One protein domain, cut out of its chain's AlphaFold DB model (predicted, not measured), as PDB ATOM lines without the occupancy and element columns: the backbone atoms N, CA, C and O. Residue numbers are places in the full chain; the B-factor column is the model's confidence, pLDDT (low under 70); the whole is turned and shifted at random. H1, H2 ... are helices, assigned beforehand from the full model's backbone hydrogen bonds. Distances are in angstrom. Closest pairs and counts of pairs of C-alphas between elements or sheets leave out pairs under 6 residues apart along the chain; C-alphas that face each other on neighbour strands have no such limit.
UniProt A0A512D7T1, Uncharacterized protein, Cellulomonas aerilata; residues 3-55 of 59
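AT A GLANCE: This is residues 3 to 55 of the 59 residues of an uncharacterized protein of Cellulomonas aerilata (UniProt A0A512D7T1). One long helix, H2, makes the longest axis, with a short helix, H1, set crosswise near its first end. Residues 3 to 14 form a loop before H1, and residues 49 to 55 stick out. The printed part has 53 residues, with two named helices in the order H1, H2 and no named strand: all helix. It is only just compact, close to loose, with a radius of gyration of the C-alphas of 11.5 A and spans of 36 by 24 by 18 A.

HOW THE PARTS SIT: Start from H2, residues 34 to 53, then find H1, residues 15 to 24. They are close but not clearly touching: their closest C-alphas, those of Arg 37 and Tyr 19, are 7.1 A apart. Their lines are about perpendicular, at 89 degrees. Every O i to N i+4 pair is within hydrogen-bond range in H2, and 5 of 6 in H1.

IN THESE COORDINATES: Find C-alpha 34 at (-58.504, -44.250, -40.385); H2 runs 28.2 A to C-alpha 53 at (-42.188, -22.072, -34.170). H1 begins at C-alpha 15, (-49.837, -42.015, -47.402), and measures 15.0 A.

THE WHOLE: The C-alphas farthest apart, of Gly 31 and Gly 55, are 36.0 A apart. The printed part has no cut, and the link from H1 to H2 is short. Look for pLDDT under 70 at residues 3 to 4, 7 to 12 and 54 to 55.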
ATOM      1  N   SER A   3     -42.773 -37.515 -39.902       67.06
ATOM      2  CA  SER A   3     -43.363 -36.588 -40.879       67.06
ATOM      3  C   SER A   3     -42.334 -35.818 -41.712       67.06
ATOM      4  O   SER A   3     -42.653 -35.404 -42.818       67.06
ATOM      5  N   ALA A   4     -41.087 -35.684 -41.248       69.19
ATOM      6  CA  ALA A   4     -40.012 -35.053 -42.018       69.19
ATOM      7  C   ALA A   4     -39.585 -35.859 -43.265       69.19
ATOM      8  O   ALA A   4     -38.872 -35.328 -44.108       69.19
ATOM      9  N   ILE A   5     -40.003 -37.128 -43.380       70.44
ATOM     10  CA  ILE A   5     -39.714 -37.991 -44.542       70.44
ATOM     11  C   ILE A   5     -40.854 -37.989 -45.572       70.44
ATOM     12  O   ILE A   5     -40.759 -38.657 -46.599       70.44
ATOM     13  N   VAL A   6     -41.958 -37.296 -45.276       74.00
ATOM     14  CA  VAL A   6     -43.156 -37.276 -46.117       74.00
ATOM     15  C   VAL A   6     -43.006 -36.182 -47.169       74.00
ATOM     16  O   VAL A   6     -42.884 -35.006 -46.839       74.00
ATOM     17  N   ILE A   7     -43.050 -36.577 -48.440       69.94
ATOM     18  CA  ILE A   7     -43.153 -35.660 -49.577       69.94
ATOM     19  C   ILE A   7     -44.620 -35.621 -50.000       69.94
ATOM     20  O   ILE A   7     -45.196 -36.649 -50.354       69.94
ATOM     21  N   TYR A   8     -45.220 -34.433 -49.964       65.94
ATOM     22  CA  TYR A   8     -46.599 -34.225 -50.394       65.94
ATOM     23  C   TYR A   8     -46.704 -34.347 -51.920       65.94
ATOM     24  O   TYR A   8     -46.221 -33.489 -52.655       65.94
ATOM     25  N   LEU A   9     -47.365 -35.403 -52.397       61.50
ATOM     26  CA  LEU A   9     -47.663 -35.630 -53.816       61.50
ATOM     27  C   LEU A   9     -49.127 -35.290 -54.133       61.50
ATOM     28  O   LEU A   9     -49.832 -36.085 -54.745       61.50
ATOM     29  N   ASN A  10     -49.578 -34.102 -53.712       61.97
ATOM     30  CA  ASN A  10     -50.935 -33.589 -53.967       61.97
ATOM     31  C   ASN A  10     -52.083 -34.360 -53.263       61.97
ATOM     32  O   ASN A  10     -53.226 -34.333 -53.710       61.97
ATOM     33  N   GLU A  11     -51.784 -35.022 -52.144       62.41
ATOM     34  CA  GLU A  11     -52.729 -35.729 -51.264       62.41
ATOM     35  C   GLU A  11     -52.704 -35.078 -49.876       62.41
ATOM     36  O   GLU A  11     -51.644 -34.642 -49.441       62.41
ATOM     37  N   ASN A  12     -53.830 -35.018 -49.155       67.56
ATOM     38  CA  ASN A  12     -53.893 -34.392 -47.818       67.56
ATOM     39  C   ASN A  12     -53.566 -35.368 -46.665       67.56
ATOM     40  O   ASN A  12     -53.983 -35.170 -45.525       67.56
ATOM     41  N   ASP A  13     -52.845 -36.446 -46.977       71.00
ATOM     42  CA  ASP A  13     -52.475 -37.538 -46.077       71.00
ATOM     43  C   ASP A  13     -51.004 -37.934 -46.311       71.00
ATOM     44  O   ASP A  13     -50.481 -37.823 -47.418       71.00
ATOM     45  N   ALA A  14     -50.334 -38.437 -45.273       79.50
ATOM     46  CA  ALA A  14     -48.944 -38.896 -45.329       79.50
ATOM     47  C   ALA A  14     -48.739 -40.164 -46.181       79.50
ATOM     48  O   ALA A  14     -47.607 -40.525 -46.513       79.50
ATOM     49  N   GLY A  15     -49.829 -40.853 -46.524       84.44
ATOM     50  CA  GLY A  15     -49.837 -42.015 -47.402       84.44
ATOM     51  C   GLY A  15     -49.469 -43.343 -46.717       84.44
ATOM     52  O   GLY A  15     -48.964 -43.395 -45.590       84.44
ATOM     53  N   PRO A  16     -49.711 -44.482 -47.393       85.38
ATOM     54  CA  PRO A  16     -49.615 -45.816 -46.792       85.38
ATOM     55  C   PRO A  16     -48.187 -46.229 -46.398       85.38
ATOM     56  O   PRO A  16     -48.022 -47.009 -45.457       85.38
ATOM     57  N   GLY A  17     -47.159 -45.718 -47.084       86.12
ATOM     58  CA  GLY A  17     -45.755 -46.011 -46.772       86.12
ATOM     59  C   GLY A  17     -45.339 -45.485 -45.397       86.12
ATOM     60  O   GLY A  17     -44.725 -46.210 -44.615       86.12
ATOM     61  N   PHE A  18     -45.765 -44.266 -45.064       89.50
ATOM     62  CA  PHE A  18     -45.534 -43.649 -43.762       89.50
ATOM     63  C   PHE A  18     -46.162 -44.464 -42.623       89.50
ATOM     64  O   PHE A  18     -45.477 -44.813 -41.662       89.50
ATOM     65  N   TYR A  19     -47.440 -44.841 -42.752       90.88
ATOM     66  CA  TYR A  19     -48.132 -45.625 -41.722       90.88
ATOM     67  C   TYR A  19     -47.544 -47.027 -41.553       90.88
ATOM     68  O   TYR A  19     -47.414 -47.507 -40.427       90.88
ATOM     69  N   ARG A  20     -47.139 -47.673 -42.655       90.88
ATOM     70  CA  ARG A  20     -46.441 -48.963 -42.599       90.88
ATOM     71  C   ARG A  20     -45.123 -48.836 -41.838       90.88
ATOM     72  O   ARG A  20     -44.842 -49.678 -40.992       90.88
ATOM     73  N   PHE A  21     -44.348 -47.786 -42.099       91.50
ATOM     74  CA  PHE A  21     -43.080 -47.571 -41.410       91.50
ATOM     75  C   PHE A  21     -43.275 -47.242 -39.920       91.50
ATOM     76  O   PHE A  21     -42.605 -47.817 -39.062       91.50
ATOM     77  N   ALA A  22     -44.265 -46.411 -39.580       93.31
ATOM     78  CA  ALA A  22     -44.637 -46.154 -38.189       93.31
ATOM     79  C   ALA A  22     -45.025 -47.445 -37.446       93.31
ATOM     80  O   ALA A  22     -44.629 -47.637 -36.296       93.31
ATOM     81  N   ALA A  23     -45.730 -48.362 -38.118       94.12
ATOM     82  CA  ALA A  23     -46.065 -49.666 -37.558       94.12
ATOM     83  C   ALA A  23     -44.847 -50.579 -37.372       94.12
ATOM     84  O   ALA A  23     -44.738 -51.226 -36.334       94.12
ATOM     85  N   THR A  24     -43.889 -50.593 -38.310       94.44
ATOM     86  CA  THR A  24     -42.636 -51.359 -38.128       94.44
ATOM     87  C   THR A  24     -41.802 -50.868 -36.949       94.44
ATOM     88  O   THR A  24     -41.066 -51.646 -36.354       94.44
ATOM     89  N   LEU A  25     -41.948 -49.593 -36.583       94.25
ATOM     90  CA  LEU A  25     -41.287 -48.989 -35.428       94.25
ATOM     91  C   LEU A  25     -42.090 -49.146 -34.123       94.25
ATOM     92  O   LEU A  25     -41.660 -48.648 -33.088       94.25
ATOM     93  N   GLY A  26     -43.264 -49.789 -34.157       95.44
ATOM     94  CA  GLY A  26     -44.145 -49.943 -32.993       95.44
ATOM     95  C   GLY A  26     -44.837 -48.651 -32.542       95.44
ATOM     96  O   GLY A  26     -45.413 -48.608 -31.460       95.44
ATOM     97  N   LEU A  27     -44.797 -47.592 -33.358       94.88
ATOM     98  CA  LEU A  27     -45.355 -46.272 -33.033       94.88
ATOM     99  C   LEU A  27     -46.838 -46.139 -33.397       94.88
ATOM    100  O   LEU A  27     -47.508 -45.217 -32.936       94.88
ATOM    101  N   LEU A  28     -47.339 -47.041 -34.239       95.50
ATOM    102  CA  LEU A  28     -48.731 -47.108 -34.662       95.50
ATOM    103  C   LEU A  28     -49.148 -48.583 -34.790       95.50
ATOM    104  O   LEU A  28     -48.378 -49.373 -35.334       95.50
ATOM    105  N   PRO A  29     -50.345 -48.994 -34.338       95.12
ATOM    106  CA  PRO A  29     -50.812 -50.360 -34.552       95.12
ATOM    107  C   PRO A  29     -50.853 -50.726 -36.045       95.12
ATOM    108  O   PRO A  29     -51.305 -49.938 -36.876       95.12
ATOM    109  N   SER A  30     -50.444 -51.946 -36.400       89.44
ATOM    110  CA  SER A  30     -50.451 -52.438 -37.792       89.44
ATOM    111  C   SER A  30     -51.852 -52.457 -38.426       89.44
ATOM    112  O   SER A  30     -51.985 -52.289 -39.636       89.44
ATOM    113  N   GLY A  31     -52.895 -52.600 -37.603       91.56
ATOM    114  CA  GLY A  31     -54.308 -52.520 -37.982       91.56
ATOM    115  C   GLY A  31     -54.968 -51.169 -37.692       91.56
ATOM    116  O   GLY A  31     -56.185 -51.131 -37.540       91.56
ATOM    117  N   ALA A  32     -54.194 -50.084 -37.561       93.81
ATOM    118  CA  ALA A  32     -54.737 -48.784 -37.172       93.81
ATOM    119  C   ALA A  32     -55.876 -48.331 -38.100       93.81
ATOM    120  O   ALA A  32     -55.716 -48.308 -39.330       93.81
ATOM    121  N   SER A  33     -56.997 -47.941 -37.486       95.00
ATOM    122  CA  SER A  33     -58.158 -47.362 -38.158       95.00
ATOM    123  C   SER A  33     -57.798 -46.044 -38.852       95.00
ATOM    124  O   SER A  33     -56.746 -45.451 -38.597       95.00
ATOM    125  N   LYS A  34     -58.684 -45.556 -39.729       91.06
ATOM    126  CA  LYS A  34     -58.504 -44.250 -40.385       91.06
ATOM    127  C   LYS A  34     -58.332 -43.120 -39.362       91.06
ATOM    128  O   LYS A  34     -57.413 -42.323 -39.504       91.06
ATOM    129  N   ASP A  35     -59.123 -43.121 -38.292       94.06
ATOM    130  CA  ASP A  35     -59.048 -42.091 -37.247       94.06
ATOM    131  C   ASP A  35     -57.759 -42.180 -36.426       94.06
ATOM    132  O   ASP A  35     -57.168 -41.159 -36.077       94.06
ATOM    133  N   GLN A  36     -57.270 -43.394 -36.154       94.50
ATOM    134  CA  GLN A  36     -55.985 -43.590 -35.474       94.50
ATOM    135  C   GLN A  36     -54.820 -43.085 -36.328       94.50
ATOM    136  O   GLN A  36     -53.911 -42.438 -35.809       94.50
ATOM    137  N   ARG A  37     -54.862 -43.343 -37.640       93.06
ATOM    138  CA  ARG A  37     -53.881 -42.828 -38.605       93.06
ATOM    139  C   ARG A  37     -53.906 -41.306 -38.664       93.06
ATOM    140  O   ARG A  37     -52.853 -40.690 -38.525       93.06
ATOM    141  N   LEU A  38     -55.095 -40.713 -38.769       91.62
ATOM    142  CA  LEU A  38     -55.271 -39.263 -38.790       91.62
ATOM    143  C   LEU A  38     -54.769 -38.613 -37.495       91.62
ATOM    144  O   LEU A  38     -53.988 -37.669 -37.542       91.62
ATOM    145  N   THR A  39     -55.156 -39.152 -36.337       94.12
ATOM    146  CA  THR A  39     -54.717 -38.651 -35.023       94.12
ATOM    147  C   THR A  39     -53.195 -38.709 -34.894       94.12
ATOM    148  O   THR A  39     -52.560 -37.749 -34.456       94.12
ATOM    149  N   PHE A  40     -52.589 -39.821 -35.316       93.25
ATOM    150  CA  PHE A  40     -51.140 -39.978 -35.324       93.25
ATOM    151  C   PHE A  40     -50.456 -38.972 -36.254       93.25
ATOM    152  O   PHE A  40     -49.467 -38.349 -35.864       93.25
ATOM    153  N   TRP A  41     -50.991 -38.790 -37.462       90.69
ATOM    154  CA  TRP A  41     -50.482 -37.835 -38.438       90.69
ATOM    155  C   TRP A  41     -50.518 -36.402 -37.902       90.69
ATOM    156  O   TRP A  41     -49.478 -35.745 -37.863       90.69
ATOM    157  N   LEU A  42     -51.669 -35.953 -37.396       90.75
ATOM    158  CA  LEU A  42     -51.828 -34.624 -36.800       90.75
ATOM    159  C   LEU A  42     -50.853 -34.403 -35.637       90.75
ATOM    160  O   LEU A  42     -50.220 -33.353 -35.553       90.75
ATOM    161  N   GLY A  43     -50.663 -35.412 -34.781       91.88
ATOM    162  CA  GLY A  43     -49.695 -35.348 -33.687       91.88
ATOM    163  C   GLY A  43     -48.242 -35.242 -34.161       91.88
ATOM    164  O   GLY A  43     -47.434 -34.569 -33.522       91.88
ATOM    165  N   GLN A  44     -47.885 -35.878 -35.282       90.25
ATOM    166  CA  GLN A  44     -46.580 -35.659 -35.905       90.25
ATOM    167  C   GLN A  44     -46.498 -34.236 -36.459       90.25
ATOM    168  O   GLN A  44     -45.577 -33.528 -36.091       90.25
ATOM    169  N   VAL A  45     -47.449 -33.774 -37.272       86.94
ATOM    170  CA  VAL A  45     -47.434 -32.410 -37.835       86.94
ATOM    171  C   VAL A  45     -47.285 -31.349 -36.741       86.94
ATOM    172  O   VAL A  45     -46.370 -30.529 -36.822       86.94
ATOM    173  N   GLY A  46     -48.078 -31.429 -35.667       88.69
ATOM    174  CA  GLY A  46     -48.011 -30.500 -34.535       88.69
ATOM    175  C   GLY A  46     -46.616 -30.394 -33.916       88.69
ATOM    176  O   GLY A  46     -46.107 -29.296 -33.738       88.69
ATOM    177  N   ARG A  47     -45.915 -31.517 -33.713       88.88
ATOM    178  CA  ARG A  47     -44.540 -31.503 -33.175       88.88
ATOM    179  C   ARG A  47     -43.533 -30.791 -34.091       88.88
ATOM    180  O   ARG A  47     -42.530 -30.290 -33.588       88.88
ATOM    181  N   ILE A  48     -43.768 -30.762 -35.409       85.25
ATOM    182  CA  ILE A  48     -42.921 -30.040 -36.383       85.25
ATOM    183  C   ILE A  48     -43.181 -28.554 -36.217       85.25
ATOM    184  O   ILE A  48     -42.224 -27.795 -36.092       85.25
ATOM    185  N   HIS A  49     -44.457 -28.160 -36.159       85.19
ATOM    186  CA  HIS A  49     -44.837 -26.774 -35.919       85.19
ATOM    187  C   HIS A  49     -44.249 -26.294 -34.593       85.19
ATOM    188  O   HIS A  49     -43.487 -25.339 -34.612       85.19
ATOM    189  N   ASP A  50     -44.429 -27.033 -33.496       86.69
ATOM    190  CA  ASP A  50     -43.841 -26.697 -32.195       86.69
ATOM    191  C   ASP A  50     -42.310 -26.562 -32.250       86.69
ATOM    192  O   ASP A  50     -41.714 -25.722 -31.575       86.69
ATOM    193  N   HIS A  51     -41.635 -27.435 -33.006       85.12
ATOM    194  CA  HIS A  51     -40.180 -27.424 -33.120       85.12
ATOM    195  C   HIS A  51     -39.668 -26.193 -33.873       85.12
ATOM    196  O   HIS A  51     -38.708 -25.573 -33.416       85.12
ATOM    197  N   TYR A  52     -40.312 -25.820 -34.980       83.12
ATOM    198  CA  TYR A  52     -39.878 -24.702 -35.822       83.12
ATOM    199  C   TYR A  52     -40.486 -23.349 -35.427       83.12
ATOM    200  O   TYR A  52     -39.848 -22.326 -35.660       83.12
ATOM    201  N   GLU A  53     -41.647 -23.303 -34.768       79.56
ATOM    202  CA  GLU A  53     -42.188 -22.072 -34.170       79.56
ATOM    203  C   GLU A  53     -41.257 -21.535 -33.082       79.56
ATOM    204  O   GLU A  53     -40.983 -20.336 -33.050       79.56
ATOM    205  N   ARG A  54     -40.668 -22.415 -32.259       60.53
ATOM    206  CA  ARG A  54     -39.645 -22.025 -31.272       60.53
ATOM    207  C   ARG A  54     -38.376 -21.438 -31.899       60.53
ATOM    208  O   ARG A  54     -37.664 -20.707 -31.224       60.53
ATOM    209  N   GLY A  55     -38.098 -21.740 -33.168       58.06
ATOM    210  CA  GLY A  55     -36.972 -21.180 -33.920       58.06
ATOM    211  C   GLY A  55     -37.288 -19.879 -34.664       58.06
ATOM    212  O   GLY A  55     -36.397 -19.326 -35.300       58.06
TER     213      GLY A  55